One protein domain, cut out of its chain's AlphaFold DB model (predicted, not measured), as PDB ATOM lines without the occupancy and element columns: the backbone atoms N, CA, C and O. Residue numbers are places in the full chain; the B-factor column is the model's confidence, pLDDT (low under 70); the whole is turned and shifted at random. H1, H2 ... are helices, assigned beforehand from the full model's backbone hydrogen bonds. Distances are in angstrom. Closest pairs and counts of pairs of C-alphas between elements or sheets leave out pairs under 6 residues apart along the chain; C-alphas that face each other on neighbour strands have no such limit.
ATOM      1  N   ALA A  15      12.793 -32.396  16.796       58.47
ATOM      2  CA  ALA A  15      12.533 -32.460  15.370       58.47
ATOM      3  C   ALA A  15      11.279 -33.313  15.129       58.47
ATOM      4  O   ALA A  15      11.187 -34.452  15.587       58.47
ATOM      5  N   VAL A  16      10.300 -32.749  14.415       60.03
ATOM      6  CA  VAL A  16       9.061 -33.437  14.024       60.03
ATOM      7  C   VAL A  16       9.409 -34.826  13.497       60.03
ATOM      8  O   VAL A  16      10.198 -34.945  12.555       60.03
ATOM      9  N   ALA A  17       8.838 -35.864  14.119       62.84
ATOM     10  CA  ALA A  17       9.072 -37.248  13.735       62.84
ATOM     11  C   ALA A  17       8.928 -37.381  12.215       62.84
ATOM     12  O   ALA A  17       7.875 -37.083  11.642       62.84
ATOM     13  N   LYS A  18      10.019 -37.765  11.542       68.69
ATOM     14  CA  LYS A  18      10.009 -37.950  10.090       68.69
ATOM     15  C   LYS A  18       8.938 -38.985   9.768       68.69
ATOM     16  O   LYS A  18       8.988 -40.096  10.293       68.69
ATOM     17  N   THR A  19       7.993 -38.619   8.903       72.56
ATOM     18  CA  THR A  19       6.920 -39.523   8.477       72.56
ATOM     19  C   THR A  19       7.500 -40.859   8.030       72.56
ATOM     20  O   THR A  19       8.396 -40.948   7.173       72.56
ATOM     21  N   THR A  20       6.985 -41.920   8.633       81.75
ATOM     22  CA  THR A  20       7.397 -43.284   8.329       81.75
ATOM     23  C   THR A  20       7.089 -43.601   6.862       81.75
ATOM     24  O   THR A  20       6.207 -43.004   6.232       81.75
ATOM     25  N   ASN A  21       7.807 -44.563   6.273       80.31
ATOM     26  CA  ASN A  21       7.524 -45.009   4.901       80.31
ATOM     27  C   ASN A  21       6.059 -45.461   4.739       80.31
ATOM     28  O   ASN A  21       5.451 -45.219   3.696       80.31
ATOM     29  N   ALA A  22       5.484 -46.070   5.781       83.81
ATOM     30  CA  ALA A  22       4.092 -46.505   5.808       83.81
ATOM     31  C   ALA A  22       3.112 -45.322   5.722       83.81
ATOM     32  O   ALA A  22       2.187 -45.351   4.908       83.81
ATOM     33  N   GLU A  23       3.343 -44.258   6.495       86.25
ATOM     34  CA  GLU A  23       2.531 -43.034   6.457       86.25
ATOM     35  C   GLU A  23       2.632 -42.332   5.102       86.25
ATOM     36  O   GLU A  23       1.612 -41.941   4.532       86.25
ATOM     37  N   ARG A  24       3.836 -42.262   4.516       82.38
ATOM     38  CA  ARG A  24       4.031 -41.702   3.167       82.38
ATOM     39  C   ARG A  24       3.272 -42.487   2.096       82.38
ATOM     40  O   ARG A  24       2.619 -41.893   1.239       82.38
ATOM     41  N   GLN A  25       3.297 -43.819   2.156       84.56
ATOM     42  CA  GLN A  25       2.530 -44.663   1.233       84.56
ATOM     43  C   GLN A  25       1.015 -44.561   1.450       84.56
ATOM     44  O   GLN A  25       0.251 -44.663   0.487       84.56
ATOM     45  N   LYS A  26       0.559 -44.385   2.697       86.38
ATOM     46  CA  LYS A  26      -0.858 -44.161   3.013       86.38
ATOM     47  C   LYS A  26      -1.334 -42.830   2.425       86.38
ATOM     48  O   LYS A  26      -2.283 -42.839   1.646       86.38
ATOM     49  N   ALA A  27      -0.606 -41.742   2.677       85.44
ATOM     50  CA  ALA A  27      -0.897 -40.423   2.119       85.44
ATOM     51  C   ALA A  27      -0.880 -40.418   0.580       85.44
ATOM     52  O   ALA A  27      -1.756 -39.824  -0.048       85.44
ATOM     53  N   TYR A  28       0.061 -41.129  -0.055       83.94
ATOM     54  CA  TYR A  28       0.065 -41.286  -1.513       83.94
ATOM     55  C   TYR A  28      -1.201 -41.993  -2.014       83.94
ATOM     56  O   TYR A  28      -1.836 -41.514  -2.950       83.94
ATOM     57  N   ARG A  29      -1.602 -43.104  -1.383       79.75
ATOM     58  CA  ARG A  29      -2.818 -43.844  -1.760       79.75
ATOM     59  C   ARG A  29      -4.082 -43.016  -1.560       79.75
ATOM     60  O   ARG A  29      -4.950 -43.039  -2.424       79.75
ATOM     61  N   GLU A  30      -4.181 -42.279  -0.460       84.31
ATOM     62  CA  GLU A  30      -5.306 -41.376  -0.192       84.31
ATOM     63  C   GLU A  30      -5.367 -40.238  -1.216       84.31
ATOM     64  O   GLU A  30      -6.430 -39.991  -1.781       84.31
ATOM     65  N   LYS A  31      -4.222 -39.637  -1.565       83.50
ATOM     66  CA  LYS A  31      -4.133 -38.638  -2.635       83.50
ATOM     67  C   LYS A  31      -4.514 -39.211  -4.002       83.50
ATOM     68  O   LYS A  31      -5.160 -38.533  -4.783       83.50
ATOM     69  N   GLN A  32      -4.129 -40.445  -4.321       78.06
ATOM     70  CA  GLN A  32      -4.552 -41.070  -5.580       78.06
ATOM     71  C   GLN A  32      -6.051 -41.384  -5.595       78.06
ATOM     72  O   GLN A  32      -6.669 -41.237  -6.637       78.06
ATOM     73  N   LYS A  33      -6.646 -41.766  -4.456       76.56
ATOM     74  CA  LYS A  33      -8.099 -41.982  -4.345       76.56
ATOM     75  C   LYS A  33      -8.904 -40.694  -4.507       76.56
ATOM     76  O   LYS A  33     -10.020 -40.759  -5.007       76.56
ATOM     77  N   SER A  34      -8.369 -39.555  -4.062       76.62
ATOM     78  CA  SER A  34      -9.035 -38.258  -4.226       76.62
ATOM     79  C   SER A  34      -8.872 -37.668  -5.626       76.62
ATOM     80  O   SER A  34      -9.636 -36.790  -6.015       76.62
ATOM     81  N   LEU A  35      -7.895 -38.144  -6.399       77.12
ATOM     82  CA  LEU A  35      -7.762 -37.795  -7.804       77.12
ATOM     83  C   LEU A  35      -8.724 -38.667  -8.619       77.12
ATOM     84  O   LEU A  35      -8.589 -39.885  -8.638       77.12
ATOM     85  N   GLU A  36      -9.639 -38.055  -9.373       79.69
ATOM     86  CA  GLU A  36     -10.476 -38.746 -10.372       79.69
ATOM     87  C   GLU A  36      -9.658 -39.164 -11.613       79.69
ATOM     88  O   GLU A  36     -10.033 -38.939 -12.765       79.69
ATOM     89  N   ASN A  37      -8.477 -39.739 -11.394       81.31
ATOM     90  CA  ASN A  37      -7.611 -40.220 -12.451       81.31
ATOM     91  C   ASN A  37      -7.915 -41.691 -12.766       81.31
ATOM     92  O   ASN A  37      -8.350 -42.476 -11.925       81.31
ATOM     93  N   LYS A  38      -7.703 -42.072 -14.026       82.75
ATOM     94  CA  LYS A  38      -7.767 -43.465 -14.465       82.75
ATOM     95  C   LYS A  38      -6.418 -43.847 -15.045       82.75
ATOM     96  O   LYS A  38      -5.852 -43.104 -15.846       82.75
ATOM     97  N   ARG A  39      -5.900 -45.003 -14.629       82.88
ATOM     98  CA  ARG A  39      -4.643 -45.539 -15.149       82.88
ATOM     99  C   ARG A  39      -4.864 -46.091 -16.557       82.88
ATOM    100  O   ARG A  39      -5.753 -46.913 -16.765       82.88
ATOM    101  N   LEU A  40      -4.033 -45.659 -17.499       86.44
ATOM    102  CA  LEU A  40      -3.983 -46.208 -18.848       86.44
ATOM    103  C   LEU A  40      -2.975 -47.367 -18.862       86.44
ATOM    104  O   LEU A  40      -1.779 -47.141 -18.708       86.44
ATOM    105  N   ASN A  41      -3.458 -48.602 -18.994       88.38
ATOM    106  CA  ASN A  41      -2.606 -49.787 -19.124       88.38
ATOM    107  C   ASN A  41      -2.509 -50.156 -20.608       88.38
ATOM    108  O   ASN A  41      -3.451 -50.725 -21.156       88.38
ATOM    109  N   MET A  42      -1.397 -49.810 -21.258       88.00
ATOM    110  CA  MET A  42      -1.142 -50.143 -22.661       88.00
ATOM    111  C   MET A  42       0.349 -50.336 -22.932       88.00
ATOM    112  O   MET A  42       1.185 -49.811 -22.200       88.00
ATOM    113  N   THR A  43       0.646 -51.069 -24.001       93.31
ATOM    114  CA  THR A  43       1.984 -51.171 -24.596       93.31
ATOM    115  C   THR A  43       1.947 -50.450 -25.938       93.31
ATOM    116  O   THR A  43       0.946 -50.548 -26.644       93.31
ATOM    117  N   LEU A  44       3.001 -49.702 -26.257       92.50
ATOM    118  CA  LEU A  44       3.148 -49.008 -27.534       92.50
ATOM    119  C   LEU A  44       4.202 -49.717 -28.378       92.50
ATOM    120  O   LEU A  44       5.193 -50.216 -27.841       92.50
ATOM    121  N   ASP A  45       3.999 -49.714 -29.692       97.44
ATOM    122  CA  ASP A  45       5.035 -50.124 -30.632       97.44
ATOM    123  C   ASP A  45       6.248 -49.203 -30.505       97.44
ATOM    124  O   ASP A  45       6.112 -48.008 -30.223       97.44
ATOM    125  N   LYS A  46       7.438 -49.757 -30.750       96.50
ATOM    126  CA  LYS A  46       8.705 -49.043 -30.563       96.50
ATOM    127  C   LYS A  46       8.737 -47.705 -31.312       96.50
ATOM    128  O   LYS A  46       9.015 -46.686 -30.700       96.50
ATOM    129  N   ASP A  47       8.369 -47.698 -32.594       97.94
ATOM    130  CA  ASP A  47       8.372 -46.476 -33.416       97.94
ATOM    131  C   ASP A  47       7.450 -45.377 -32.854       97.94
ATOM    132  O   ASP A  47       7.765 -44.192 -32.925       97.94
ATOM    133  N   VAL A  48       6.319 -45.751 -32.246       96.00
ATOM    134  CA  VAL A  48       5.396 -44.791 -31.619       96.00
ATOM    135  C   VAL A  48       5.964 -44.272 -30.299       96.00
ATOM    136  O   VAL A  48       5.833 -43.084 -30.000       96.00
ATOM    137  N   ALA A  49       6.596 -45.146 -29.513       96.06
ATOM    138  CA  ALA A  49       7.252 -44.765 -28.267       96.06
ATOM    139  C   ALA A  49       8.424 -43.800 -28.512       96.06
ATOM    140  O   ALA A  49       8.537 -42.809 -27.793       96.06
ATOM    141  N   ASP A  50       9.222 -44.041 -29.555       97.81
ATOM    142  CA  ASP A  50      10.342 -43.179 -29.946       97.81
ATOM    143  C   ASP A  50       9.833 -41.779 -30.344       97.81
ATOM    144  O   ASP A  50      10.304 -40.776 -29.816       97.81
ATOM    145  N   LYS A  51       8.759 -41.686 -31.145       97.19
ATOM    146  CA  LYS A  51       8.137 -40.384 -31.475       97.19
ATOM    147  C   LYS A  51       7.592 -39.653 -30.250       97.19
ATOM    148  O   LYS A  51       7.622 -38.426 -30.202       97.19
ATOM    149  N   LEU A  52       7.043 -40.381 -29.275       95.88
ATOM    150  CA  LEU A  52       6.584 -39.769 -28.029       95.88
ATOM    151  C   LEU A  52       7.767 -39.222 -27.218       95.88
ATOM    152  O   LEU A  52       7.629 -38.152 -26.629       95.88
ATOM    153  N   ALA A  53       8.901 -39.925 -27.198       96.38
ATOM    154  CA  ALA A  53      10.124 -39.453 -26.555       96.38
ATOM    155  C   ALA A  53      10.658 -38.178 -27.228       96.38
ATOM    156  O   ALA A  53      10.868 -37.188 -26.535       96.38
ATOM    157  N   ASP A  54      10.718 -38.137 -28.563       97.75
ATOM    158  CA  ASP A  54      11.125 -36.929 -29.298       97.75
ATOM    159  C   ASP A  54      10.243 -35.716 -28.947       97.75
ATOM    160  O   ASP A  54      10.727 -34.594 -28.795       97.75
ATOM    161  N   MET A  55       8.926 -35.920 -28.792       96.81
ATOM    162  CA  MET A  55       8.011 -34.850 -28.377       96.81
ATOM    163  C   MET A  55       8.260 -34.398 -26.934       96.81
ATOM    164  O   MET A  55       8.180 -33.202 -26.660       96.81
ATOM    165  N   VAL A  56       8.526 -35.329 -26.015       97.25
ATOM    166  CA  VAL A  56       8.879 -35.015 -24.618       97.25
ATOM    167  C   VAL A  56      10.102 -34.114 -24.578       97.25
ATOM    168  O   VAL A  56      10.046 -33.051 -23.962       97.25
ATOM    169  N   ASP A  57      11.149 -34.499 -25.304       96.31
ATOM    170  CA  ASP A  57      12.417 -33.779 -25.325       96.31
ATOM    171  C   ASP A  57      12.279 -32.413 -26.014       96.31
ATOM    172  O   ASP A  57      12.806 -31.410 -25.536       96.31
ATOM    173  N   CYS A  58      11.516 -32.334 -27.109       96.44
ATOM    174  CA  CYS A  58      11.305 -31.086 -27.845       96.44
ATOM    175  C   CYS A  58      10.489 -30.045 -27.061       96.44
ATOM    176  O   CYS A  58      10.712 -28.844 -27.225       96.44
ATOM    177  N   PHE A  59       9.498 -30.479 -26.277       93.81
ATOM    178  CA  PHE A  59       8.573 -29.579 -25.579       93.81
ATOM    179  C   PHE A  59       8.896 -29.378 -24.094       93.81
ATOM    180  O   PHE A  59       8.169 -28.621 -23.450       93.81
ATOM    181  N   ASP A  60       9.936 -30.037 -23.571       93.88
ATOM    182  CA  ASP A  60      10.289 -30.058 -22.143       93.88
ATOM    183  C   ASP A  60       9.063 -30.342 -21.251       93.88
ATOM    184  O   ASP A  60       8.742 -29.623 -20.304       93.88
ATOM    185  N   ASP A  61       8.293 -31.374 -21.618       95.00
ATOM    186  CA  ASP A  61       7.043 -31.727 -20.941       95.00
ATOM    187  C   ASP A  61       6.949 -33.233 -20.672       95.00
ATOM    188  O   ASP A  61       7.596 -34.067 -21.290       95.00
ATOM    189  N   THR A  62       6.092 -33.618 -19.735       94.56
ATOM    190  CA  THR A  62       5.900 -35.017 -19.359       94.56
ATOM    191  C   THR A  62       5.142 -35.802 -20.435       94.56
ATOM    192  O   THR A  62       4.168 -35.315 -21.017       94.56
ATOM    193  N   GLN A  63       5.479 -37.089 -20.600       93.69
ATOM    194  CA  GLN A  63       4.719 -38.029 -21.446       93.69
ATOM    195  C   GLN A  63       3.212 -37.978 -21.157       93.69
ATOM    196  O   GLN A  63       2.387 -37.993 -22.069       93.69
ATOM    197  N   LYS A  64       2.843 -37.873 -19.871       92.44
ATOM    198  CA  LYS A  64       1.451 -37.748 -19.429       92.44
ATOM    199  C   LYS A  64       0.775 -36.524 -20.047       92.44
ATOM    200  O   LYS A  64      -0.321 -36.654 -20.586       92.44
ATOM    201  N   ALA A  65       1.389 -35.351 -19.937       93.94
ATOM    202  CA  ALA A  65       0.801 -34.105 -20.408       93.94
ATOM    203  C   ALA A  65       0.690 -34.071 -21.939       93.94
ATOM    204  O   ALA A  65      -0.348 -33.669 -22.470       93.94
ATOM    205  N   ILE A  66       1.702 -34.575 -22.651       95.62
ATOM    206  CA  ILE A  66       1.659 -34.717 -24.114       95.62
ATOM    207  C   ILE A  66       0.514 -35.646 -24.527       95.62
ATOM    208  O   ILE A  66      -0.343 -35.249 -25.318       95.62
ATOM    209  N   MET A  67       0.420 -36.838 -23.930       94.31
ATOM    210  CA  MET A  67      -0.653 -37.795 -24.225       94.31
ATOM    211  C   MET A  67      -2.043 -37.226 -23.923       94.31
ATOM    212  O   MET A  67      -2.956 -37.377 -24.733       94.31
ATOM    213  N   GLN A  68      -2.220 -36.529 -22.796       94.06
ATOM    214  CA  GLN A  68      -3.494 -35.880 -22.463       94.06
ATOM    215  C   GLN A  68      -3.892 -34.838 -23.515       94.06
ATOM    216  O   GLN A  68      -5.037 -34.839 -23.972       94.06
ATOM    217  N   ARG A  69      -2.952 -33.988 -23.949       95.38
ATOM    218  CA  ARG A  69      -3.200 -32.978 -24.989       95.38
ATOM    219  C   ARG A  69      -3.560 -33.615 -26.329       95.38
ATOM    220  O   ARG A  69      -4.521 -33.180 -26.964       95.38
ATOM    221  N   LEU A  70      -2.837 -34.657 -26.740       95.25
ATOM    222  CA  LEU A  70      -3.096 -35.376 -27.990       95.25
ATOM    223  C   LEU A  70      -4.469 -36.057 -27.987       95.25
ATOM    224  O   LEU A  70      -5.220 -35.909 -28.951       95.25
ATOM    225  N   ILE A  71      -4.834 -36.727 -26.890       94.88
ATOM    226  CA  ILE A  71      -6.143 -37.382 -26.751       94.88
ATOM    227  C   ILE A  71      -7.276 -36.355 -26.829       94.88
ATOM    228  O   ILE A  71      -8.242 -36.576 -27.554       94.88
ATOM    229  N   ILE A  72      -7.163 -35.219 -26.131       96.12
ATOM    230  CA  ILE A  72      -8.188 -34.160 -26.166       96.12
ATOM    231  C   ILE A  72      -8.311 -33.570 -27.573       96.12
ATOM    232  O   ILE A  72      -9.418 -33.403 -28.086       96.12
ATOM    233  N   LYS A  73      -7.175 -33.271 -28.213       96.75
ATOM    234  CA  LYS A  73      -7.137 -32.715 -29.568       96.75
ATOM    235  C   LYS A  73      -7.826 -33.646 -30.565       96.75
ATOM    236  O   LYS A  73      -8.680 -33.191 -31.326       96.75
ATOM    237  N   GLU A  74      -7.488 -34.933 -30.542       95.81
ATOM    238  CA  GLU A  74      -8.062 -35.904 -31.473       95.81
ATOM    239  C   GLU A  74      -9.531 -36.210 -31.147       95.81
ATOM    240  O   GLU A  74     -10.347 -36.308 -32.061       95.81
ATOM    241  N   TYR A  75      -9.913 -36.253 -29.865       95.94
ATOM    242  CA  TYR A  75     -11.315 -36.367 -29.456       95.94
ATOM    243  C   TYR A  75     -12.161 -35.229 -30.042       95.94
ATOM    244  O   TYR A  75     -13.167 -35.487 -30.702       95.94
ATOM    245  N   ASN A  76     -11.731 -33.977 -29.866       95.38
ATOM    246  CA  ASN A  76     -12.447 -32.806 -30.376       95.38
ATOM    247  C   ASN A  76     -12.535 -32.813 -31.903       95.38
ATOM    248  O   ASN A  76     -13.592 -32.523 -32.466       95.38
ATOM    249  N   ARG A  77     -11.443 -33.196 -32.578       95.81
ATOM    250  CA  ARG A  77     -11.418 -33.357 -34.033       95.81
ATOM    251  C   ARG A  77     -12.451 -34.383 -34.486       95.81
ATOM    252  O   ARG A  77     -13.264 -34.060 -35.344       95.81
ATOM    253  N   MET A  78     -12.447 -35.584 -33.902       94.38
ATOM    254  CA  MET A  78     -13.403 -36.646 -34.229       94.38
ATOM    255  C   MET A  78     -14.845 -36.236 -33.920       94.38
ATOM    256  O   MET A  78     -15.756 -36.584 -34.670       94.38
ATOM    257  N   TYR A  79     -15.068 -35.495 -32.835       93.38
ATOM    258  CA  TYR A  79     -16.392 -35.032 -32.421       93.38
ATOM    259  C   TYR A  79     -16.968 -33.967 -33.367       93.38
ATOM    260  O   TYR A  79     -18.165 -33.975 -33.651       93.38
ATOM    261  N   GLY A  80     -16.122 -33.070 -33.882       90.94
ATOM    262  CA  GLY A  80     -16.529 -31.949 -34.736       90.94
ATOM    263  C   GLY A  80     -16.862 -32.306 -36.190       90.94
ATOM    264  O   GLY A  80     -17.385 -31.460 -36.913       90.94
ATOM    265  N   VAL A  81     -16.581 -33.530 -36.646       92.50
ATOM    266  CA  VAL A  81     -16.839 -33.936 -38.040       92.50
ATOM    267  C   VAL A  81     -18.344 -34.071 -38.310       92.50
ATOM    268  O   VAL A  81     -19.104 -34.581 -37.481       92.50
ATOM    269  N   LYS A  82     -18.794 -33.669 -39.509       90.25
ATOM    270  CA  LYS A  82     -20.168 -33.924 -39.974       90.25
ATOM    271  C   LYS A  82     -20.450 -35.432 -39.945       90.25
ATOM    272  O   LYS A  82     -19.649 -36.216 -40.444       90.25
ATOM    273  N   ASN A  83     -21.589 -35.836 -39.378       88.31
ATOM    274  CA  ASN A  83     -21.942 -37.246 -39.147       88.31
ATOM    275  C   ASN A  83     -20.927 -38.004 -38.267       88.31
ATOM    276  O   ASN A  83     -20.679 -39.191 -38.479       88.31
ATOM    277  N   SER A  84     -20.327 -37.327 -37.280       92.19
ATOM    278  CA  SER A  84     -19.395 -37.953 -36.341       92.19
ATOM    279  C   SER A  84     -20.022 -39.162 -35.637       92.19
ATOM    280  O   SER A  84     -20.963 -39.036 -34.851       92.19
ATOM    281  N   LYS A  85     -19.437 -40.343 -35.880       91.69
ATOM    282  CA  LYS A  85     -19.781 -41.584 -35.170       91.69
ATOM    283  C   LYS A  85     -19.539 -41.455 -33.669       91.69
ATOM    284  O   LYS A  85     -20.311 -41.985 -32.877       91.69
ATOM    285  N   LEU A  86     -18.476 -40.740 -33.284       91.81
ATOM    286  CA  LEU A  86     -18.140 -40.502 -31.883       91.81
ATOM    287  C   LEU A  86     -19.233 -39.676 -31.202       91.81
ATOM    288  O   LEU A  86     -19.715 -40.084 -30.151       91.81
ATOM    289  N   LYS A  87     -19.671 -38.584 -31.840       91.31
ATOM    290  CA  LYS A  87     -20.761 -37.736 -31.344       91.31
ATOM    291  C   LYS A  87     -22.060 -38.525 -31.173       91.31
ATOM    292  O   LYS A  87     -22.626 -38.535 -30.083       91.31
ATOM    293  N   GLN A  88     -22.466 -39.266 -32.207       92.00
ATOM    294  CA  GLN A  88     -23.652 -40.130 -32.153       92.00
ATOM    295  C   GLN A  88     -23.558 -41.159 -31.018       92.00
ATOM    296  O   GLN A  88     -24.514 -41.351 -30.270       92.00
ATOM    297  N   TYR A  89     -22.402 -41.809 -30.849       92.56
ATOM    298  CA  TYR A  89     -22.190 -42.777 -29.773       92.56
ATOM    299  C   TYR A  89     -22.309 -42.136 -28.385       92.56
ATOM    300  O   TYR A  89     -22.974 -42.691 -27.513       92.56
ATOM    301  N   THR A  90     -21.682 -40.978 -28.161       89.44
ATOM    302  CA  THR A  90     -21.702 -40.308 -26.853       89.44
ATOM    303  C   THR A  90     -23.078 -39.771 -26.489       89.44
ATOM    304  O   THR A  90     -23.488 -39.910 -25.339       89.44
ATOM    305  N   GLU A  91     -23.808 -39.222 -27.462       87.19
ATOM    306  CA  GLU A  91     -25.179 -38.744 -27.271       87.19
ATOM    307  C   GLU A  91     -26.104 -39.926 -26.950       87.19
ATOM    308  O   GLU A  91     -26.774 -39.918 -25.921       87.19
ATOM    309  N   ASN A  92     -26.036 -41.019 -27.718       86.19
ATOM    310  CA  ASN A  92     -26.839 -42.223 -27.469       86.19
ATOM    311  C   ASN A  92     -26.486 -42.932 -26.152       86.19
ATOM    312  O   ASN A  92     -27.363 -43.491 -25.495       86.19
ATOM    313  N   LYS A  93     -25.216 -42.901 -25.727       80.06
ATOM    314  CA  LYS A  93     -24.776 -43.437 -24.427       80.06
ATOM    315  C   LYS A  93     -25.392 -42.674 -23.249       80.06
ATOM    316  O   LYS A  93     -25.606 -43.278 -22.198       80.06
ATOM    317  N   GLY A  94     -25.669 -41.379 -23.422       60.34
ATOM    318  CA  GLY A  94     -26.386 -40.549 -22.453       60.34
ATOM    319  C   GLY A  94     -27.893 -40.822 -22.407       60.34
ATOM    320  O   GLY A  94     -28.505 -40.639 -21.362       60.34
ATOM    321  N   VAL A  95     -28.483 -41.339 -23.492       56.53
ATOM    322  CA  VAL A  95     -29.915 -41.687 -23.609       56.53
ATOM    323  C   VAL A  95     -30.181 -43.128 -23.144       56.53
ATOM    324  O   VAL A  95     -30.983 -43.859 -23.727       56.53
ATOM    325  N   LYS A  96     -29.521 -43.588 -22.072       50.16
ATOM    326  CA  LYS A  96     -30.012 -44.787 -21.379       50.16
ATOM    327  C   LYS A  96     -31.390 -44.445 -20.810       50.16
ATOM    328  O   LYS A  96     -31.479 -43.734 -19.816       50.16
TER     329      LYS A  96
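This is residues 15 to 96 of the 98 residues of an uncharacterized protein of uncultured prokaryote (UniProt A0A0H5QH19). An open, zigzag arrangement of helices: the longest, H3, has H2 set about perpendicular at its first end and H4 making a corner at its last end, while H1 sticks out as a free arm that touches no helix. The arm, residues 15 to 43, holds H1 and most of the long link to H2. The printed part has 82 residues with four named helices, in the order H1, H2, H3, H4, and no named strand; its class is all helix. It is extended, with a radius of gyration of the C-alphas of 19.4 A, and flat, spanning 64 by 40 by 21 A.

H3, residues 63 to 80, is 25.8 A long and begins at C-alpha 63 (4.719, -38.029, -21.446). Before it comes H2, residues 46 to 59, 20.1 A long. After it comes H4, residues 85 to 94, 14.4 A long, ending at C-alpha 94 (-26.386, -40.549, -22.453). H1, residues 21 to 34, is 20.1 A long and begins at C-alpha 21 (7.524, -45.009, 4.901).

H3 touches H2 with residues 63 to 66 alone, and H2 touches H3 with residues 52 to 56 alone. Their closest C-alphas, of Val 56 and Gln 63, are 6.0 A apart, and their lines are about perpendicular at 78 degrees. H3 and H4 touch only at the corner by their link, H3 with residues 78 to 80 alone; the closest C-alphas, of Tyr 79 and Lys 87, are 5.2 A apart. Their lines are about perpendicular at 87 degrees. H2 and H4 are apart, and H1 is apart from H2, H3 and H4. In H1, H2, H3 and H4 every O i to N i+4 pair is within hydrogen-bond range.

The two C-alphas farthest apart, of Ala 15 and Asn 83, are 64.7 A apart. The printed part has no cut. The link from H1 to H2, 11 residues, is long; those from H2 to H3 and from H3 to H4 are tight. The mean pLDDT of the printed part is 87.5, with residues 15 to 18 and 94 to 96 under 70.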